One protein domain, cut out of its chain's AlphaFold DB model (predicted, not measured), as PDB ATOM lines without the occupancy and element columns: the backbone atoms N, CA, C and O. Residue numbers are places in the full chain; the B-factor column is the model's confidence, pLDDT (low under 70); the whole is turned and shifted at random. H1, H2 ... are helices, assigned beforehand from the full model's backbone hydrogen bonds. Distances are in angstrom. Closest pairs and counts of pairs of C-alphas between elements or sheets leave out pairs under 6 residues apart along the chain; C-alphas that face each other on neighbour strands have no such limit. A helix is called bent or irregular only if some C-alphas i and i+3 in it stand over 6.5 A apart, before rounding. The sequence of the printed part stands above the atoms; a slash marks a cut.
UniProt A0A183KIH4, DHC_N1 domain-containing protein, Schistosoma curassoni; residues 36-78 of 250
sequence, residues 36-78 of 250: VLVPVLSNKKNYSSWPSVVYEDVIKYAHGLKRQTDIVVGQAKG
ATOM      1  N   VAL A  36      48.280  86.435  66.395       64.00
ATOM      2  CA  VAL A  36      48.290  84.981  66.128       64.00
ATOM      3  C   VAL A  36      48.925  84.637  64.792       64.00
ATOM      4  O   VAL A  36      49.647  83.652  64.676       64.00
ATOM      5  N   LEU A  37      48.621  85.441  63.773       72.12
ATOM      6  CA  LEU A  37      48.845  85.053  62.390       72.12
ATOM      7  C   LEU A  37      50.328  84.793  62.109       72.12
ATOM      8  O   LEU A  37      50.678  83.726  61.623       72.12
ATOM      9  N   VAL A  38      51.205  85.739  62.459       76.19
ATOM     10  CA  VAL A  38      52.640  85.604  62.171       76.19
ATOM     11  C   VAL A  38      53.279  84.477  62.992       76.19
ATOM     12  O   VAL A  38      53.824  83.579  62.374       76.19
ATOM     13  N   PRO A  39      53.169  84.399  64.330       75.00
ATOM     14  CA  PRO A  39      53.747  83.300  65.109       75.00
ATOM     15  C   PRO A  39      53.243  81.901  64.727       75.00
ATOM     16  O   PRO A  39      54.022  80.953  64.765       75.00
ATOM     17  N   VAL A  40      51.965  81.755  64.349       79.12
ATOM     18  CA  VAL A  40      51.413  80.462  63.907       79.12
ATOM     19  C   VAL A  40      51.957  80.071  62.536       79.12
ATOM     20  O   VAL A  40      52.363  78.922  62.352       79.12
ATOM     21  N   LEU A  41      51.997  81.015  61.594       80.38
ATOM     22  CA  LEU A  41      52.499  80.763  60.244       80.38
ATOM     23  C   LEU A  41      54.034  80.644  60.217       80.38
ATOM     24  O   LEU A  41      54.557  79.851  59.450       80.38
ATOM     25  N   SER A  42      54.759  81.339  61.095       75.25
ATOM     26  CA  SER A  42      56.226  81.288  61.243       75.25
ATOM     27  C   SER A  42      56.744  80.075  62.012       75.25
ATOM     28  O   SER A  42      57.957  79.883  62.115       75.25
ATOM     29  N   ASN A  43      55.870  79.225  62.557       81.06
ATOM     30  CA  ASN A  43      56.309  78.002  63.216       81.06
ATOM     31  C   ASN A  43      56.668  76.929  62.179       81.06
ATOM     32  O   ASN A  43      55.811  76.186  61.702       81.06
ATOM     33  N   LYS A  44      57.965  76.782  61.895       78.12
ATOM     34  CA  LYS A  44      58.496  75.788  60.949       78.12
ATOM     35  C   LYS A  44      58.063  74.342  61.244       78.12
ATOM     36  O   LYS A  44      57.975  73.539  60.319       78.12
ATOM     37  N   LYS A  45      57.746  73.999  62.501       79.88
ATOM     38  CA  LYS A  45      57.247  72.658  62.866       79.88
ATOM     39  C   LYS A  45      55.883  72.344  62.244       79.88
ATOM     40  O   LYS A  45      55.597  71.177  62.011       79.88
ATOM     41  N   ASN A  46      55.084  73.363  61.928       80.38
ATOM     42  CA  ASN A  46      53.764  73.201  61.313       80.38
ATOM     43  C   ASN A  46      53.846  72.813  59.824       80.38
ATOM     44  O   ASN A  46      52.843  72.409  59.245       80.38
ATOM     45  N   TYR A  47      55.033  72.918  59.214       81.38
ATOM     46  CA  TYR A  47      55.244  72.782  57.770       81.38
ATOM     47  C   TYR A  47      56.397  71.832  57.434       81.38
ATOM     48  O   TYR A  47      57.042  71.974  56.399       81.38
ATOM     49  N   SER A  48      56.682  70.849  58.295       79.69
ATOM     50  CA  SER A  48      57.805  69.917  58.104       79.69
ATOM     51  C   SER A  48      57.733  69.107  56.803       79.69
ATOM     52  O   SER A  48      58.756  68.605  56.348       79.69
ATOM     53  N   SER A  49      56.544  68.970  56.210       85.06
ATOM     54  CA  SER A  49      56.307  68.293  54.930       85.06
ATOM     55  C   SER A  49      56.315  69.226  53.714       85.06
ATOM     56  O   SER A  49      56.195  68.750  52.587       85.06
ATOM     57  N   TRP A  50      56.417  70.544  53.908       85.38
ATOM     58  CA  TRP A  50      56.361  71.508  52.812       85.38
ATOM     59  C   TRP A  50      57.746  71.746  52.201       85.38
ATOM     60  O   TRP A  50      58.740  71.817  52.930       85.38
ATOM     61  N   PRO A  51      57.831  71.950  50.874       89.25
ATOM     62  CA  PRO A  51      59.037  72.479  50.254       89.25
ATOM     63  C   PRO A  51      59.414  73.836  50.862       89.25
ATOM     64  O   PRO A  51      58.543  74.666  51.135       89.25
ATOM     65  N   SER A  52      60.716  74.091  51.022       83.56
ATOM     66  CA  SER A  52      61.228  75.320  51.650       83.56
ATOM     67  C   SER A  52      60.701  76.593  50.986       83.56
ATOM     68  O   SER A  52      60.330  77.527  51.683       83.56
ATOM     69  N   VAL A  53      60.595  76.606  49.656       86.69
ATOM     70  CA  VAL A  53      60.111  77.761  48.883       86.69
ATOM     71  C   VAL A  53      58.678  78.144  49.268       86.69
ATOM     72  O   VAL A  53      58.390  79.319  49.468       86.69
ATOM     73  N   VAL A  54      57.797  77.156  49.453       87.56
ATOM     74  CA  VAL A  54      56.389  77.393  49.818       87.56
ATOM     75  C   VAL A  54      56.285  77.954  51.234       87.56
ATOM     76  O   VAL A  54      55.502  78.868  51.486       87.56
ATOM     77  N   TYR A  55      57.089  77.427  52.159       85.25
ATOM     78  CA  TYR A  55      57.164  77.956  53.517       85.25
ATOM     79  C   TYR A  55      57.609  79.426  53.509       85.25
ATOM     80  O   TYR A  55      56.899  80.270  54.050       85.25
ATOM     81  N   GLU A  56      58.729  79.743  52.852       83.38
ATOM     82  CA  GLU A  56      59.256  81.114  52.773       83.38
ATOM     83  C   GLU A  56      58.242  82.091  52.150       83.38
ATOM     84  O   GLU A  56      58.064  83.204  52.656       83.38
ATOM     85  N   ASP A  57      57.505  81.668  51.117       85.69
ATOM     86  CA  ASP A  57      56.440  82.475  50.515       85.69
ATOM     87  C   ASP A  57      55.292  82.745  51.498       85.69
ATOM     88  O   ASP A  57      54.855  83.891  51.640       85.69
ATOM     89  N   VAL A  58      54.822  81.735  52.237       87.69
ATOM     90  CA  VAL A  58      53.758  81.921  53.241       87.69
ATOM     91  C   VAL A  58      54.202  82.851  54.366       87.69
ATOM     92  O   VAL A  58      53.428  83.725  54.768       87.69
ATOM     93  N   ILE A  59      55.449  82.736  54.830       83.62
ATOM     94  CA  ILE A  59      56.016  83.663  55.818       83.62
ATOM     95  C   ILE A  59      55.997  85.089  55.276       83.62
ATOM     96  O   ILE A  59      55.486  86.003  55.931       83.62
ATOM     97  N   LYS A  60      56.487  85.287  54.052       83.38
ATOM     98  CA  LYS A  60      56.501  86.592  53.391       83.38
ATOM     99  C   LYS A  60      55.099  87.203  53.301       83.38
ATOM    100  O   LYS A  60      54.930  88.371  53.658       83.38
ATOM    101  N   TYR A  61      54.089  86.433  52.891       86.38
ATOM    102  CA  TYR A  61      52.699  86.902  52.837       86.38
ATOM    103  C   TYR A  61      52.128  87.222  54.222       86.38
ATOM    104  O   TYR A  61      51.471  88.250  54.380       86.38
ATOM    105  N   ALA A  62      52.413  86.404  55.238       85.19
ATOM    106  CA  ALA A  62      51.965  86.640  56.609       85.19
ATOM    107  C   ALA A  62      52.498  87.967  57.168       85.19
ATOM    108  O   ALA A  62      51.745  88.772  57.725       85.19
ATOM    109  N   HIS A  63      53.795  88.228  56.978       82.25
ATOM    110  CA  HIS A  63      54.409  89.495  57.364       82.25
ATOM    111  C   HIS A  63      53.872  90.674  56.545       82.25
ATOM    112  O   HIS A  63      53.640  91.748  57.105       82.25
ATOM    113  N   GLY A  64      53.633  90.480  55.244       83.81
ATOM    114  CA  GLY A  64      53.001  91.479  54.382       83.81
ATOM    115  C   GLY A  64      51.604  91.866  54.869       83.81
ATOM    116  O   GLY A  64      51.310  93.054  55.000       83.81
ATOM    117  N   LEU A  65      50.772  90.883  55.218       85.00
ATOM    118  CA  LEU A  65      49.432  91.122  55.751       85.00
ATOM    119  C   LEU A  65      49.489  91.844  57.099       85.00
ATOM    120  O   LEU A  65      48.818  92.860  57.260       85.00
ATOM    121  N   LYS A  66      50.348  91.401  58.027       82.88
ATOM    122  CA  LYS A  66      50.553  92.092  59.309       82.88
ATOM    123  C   LYS A  66      50.913  93.564  59.101       82.88
ATOM    124  O   LYS A  66      50.303  94.429  59.719       82.88
ATOM    125  N   ARG A  67      51.853  93.851  58.193       81.38
ATOM    126  CA  ARG A  67      52.248  95.223  57.841       81.38
ATOM    127  C   ARG A  67      51.044  96.051  57.384       81.38
ATOM    128  O   ARG A  67      50.885  97.177  57.841       81.38
ATOM    129  N   GLN A  68      50.206  95.508  56.501       83.00
ATOM    130  CA  GLN A  68      49.008  96.210  56.031       83.00
ATOM    131  C   GLN A  68      47.992  96.425  57.154       83.00
ATOM    132  O   GLN A  68      47.448  97.519  57.283       83.00
ATOM    133  N   THR A  69      47.779  95.428  58.014       84.56
ATOM    134  CA  THR A  69      46.910  95.564  59.186       84.56
ATOM    135  C   THR A  69      47.410  96.657  60.129       84.56
ATOM    136  O   THR A  69      46.613  97.499  60.532       84.56
ATOM    137  N   ASP A  70      48.709  96.705  60.434       81.25
ATOM    138  CA  ASP A  70      49.297  97.738  61.297       81.25
ATOM    139  C   ASP A  70      49.092  99.147  60.709       81.25
ATOM    140  O   ASP A  70      48.735 100.079  61.436       81.25
ATOM    141  N   ILE A  71      49.237  99.302  59.386       83.31
ATOM    142  CA  ILE A  71      48.965 100.563  58.678       83.31
ATOM    143  C   ILE A  71      47.487 100.948  58.797       83.31
ATOM    144  O   ILE A  71      47.186 102.073  59.198       83.31
ATOM    145  N   VAL A  72      46.562 100.036  58.486       83.75
ATOM    146  CA  VAL A  72      45.113 100.301  58.509       83.75
ATOM    147  C   VAL A  72      44.626 100.608  59.926       83.75
ATOM    148  O   VAL A  72      43.894 101.574  60.134       83.75
ATOM    149  N   VAL A  73      45.071  99.840  60.923       82.38
ATOM    150  CA  VAL A  73      44.746 100.077  62.338       82.38
ATOM    151  C   VAL A  73      45.326 101.408  62.812       82.38
ATOM    152  O   VAL A  73      44.664 102.133  63.556       82.38
ATOM    153  N   GLY A  74      46.542 101.753  62.381       82.25
ATOM    154  CA  GLY A  74      47.135 103.064  62.621       82.25
ATOM    155  C   GLY A  74      46.256 104.178  62.059       82.25
ATOM    156  O   GLY A  74      45.835 105.064  62.805       82.25
ATOM    157  N   GLN A  75      45.917 104.101  60.772       82.31
ATOM    158  CA  GLN A  75      45.109 105.103  60.076       82.31
ATOM    159  C   GLN A  75      43.721 105.264  60.699       82.31
ATOM    160  O   GLN A  75      43.281 106.394  60.901       82.31
ATOM    161  N   ALA A  76      43.071 104.163  61.085       78.88
ATOM    162  CA  ALA A  76      41.791 104.181  61.794       78.88
ATOM    163  C   ALA A  76      41.876 104.905  63.152       78.88
ATOM    164  O   ALA A  76      40.904 105.504  63.601       78.88
ATOM    165  N   LYS A  77      43.051 104.894  63.794       79.44
ATOM    166  CA  LYS A  77      43.350 105.642  65.028       79.44
ATOM    167  C   LYS A  77      43.899 107.052  64.768       79.44
ATOM    168  O   LYS A  77      44.361 107.698  65.706       79.44
ATOM    169  N   GLY A  78      43.911 107.516  63.517       83.00
ATOM    170  CA  GLY A  78      44.466 108.817  63.127       83.00
ATOM    171  C   GLY A  78      45.997 108.889  63.156       83.00
ATOM    172  O   GLY A  78      46.557 109.983  63.167       83.00
TER     173      GLY A  78
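This is residues 36 to 78 of the 250 residues of the protein "DHC_N1 domain-containing protein" of Schistosoma curassoni (UniProt A0A183KIH4). What shape does the printed part make? It is one long helix, H3, with a short limb before it, made of the small helices H1 and H2 and their links, that folds back along the first part of H3; the last part, residues 67 to 78, of which 67 to 76 belong to H3, sticks out free. What is it built of? The printed part has 43 residues with three named helices, in the order H1, H2, H3, and no named strand; the class is all helix. How compact is it? It is loose, with a radius of gyration of the C-alphas of 12.8 A, and its C-alphas span 43 by 17 by 6 A, a rod whose length is made by H3.

Where does the first helix lie? H1 is residues 37 to 41, and its C-alpha 37 is at (48.845, 85.053, 62.390). What comes next along the chain? H2 is residues 44 to 47, with C-alpha 44 at (58.496, 75.788, 60.949). Which is the longest helix? H3, residues 52 to 76, measures 36.2 A from first to last C-alpha; C-alpha 52 is at (61.228, 75.320, 51.650) and C-alpha 76 is at (41.791, 104.181, 61.794). It is not bent.

How does H1 stand to H3? They touch, with 9 pairs of C-alphas within 8 A; the closest C-alphas are those of Val 38 and Ala 62, 5.7 A apart. H3 touches H1 with residues 58 to 66 alone. Where is H2? It is close to H3 but not clearly touching; the closest C-alphas, those of Tyr 47 and Tyr 55, are 7.0 A apart. H1 and H2 meet only through their link. What do the backbone N and O atoms show? In H1 and H3 every O i to N i+4 pair is within hydrogen-bond range. H2, with 4 residues, is too short for such a pair, and its one O i to N i+3 pair is within range.

How large is the whole? The two C-alphas farthest apart are those of Ser 49 and Gly 78, at 43.0 A. Without the stretch that stands free, the body is 31 residues spanning 25 by 16 by 6 A. Is there a cut or a long link? The printed part has no cut; the links from H1 to H2 and from H2 to H3 are tight, with 2 and 4 residues between the helices. Where is the model's confidence low? The mean pLDDT of the printed part is 81.9, and one residue, Val 36, is under 70.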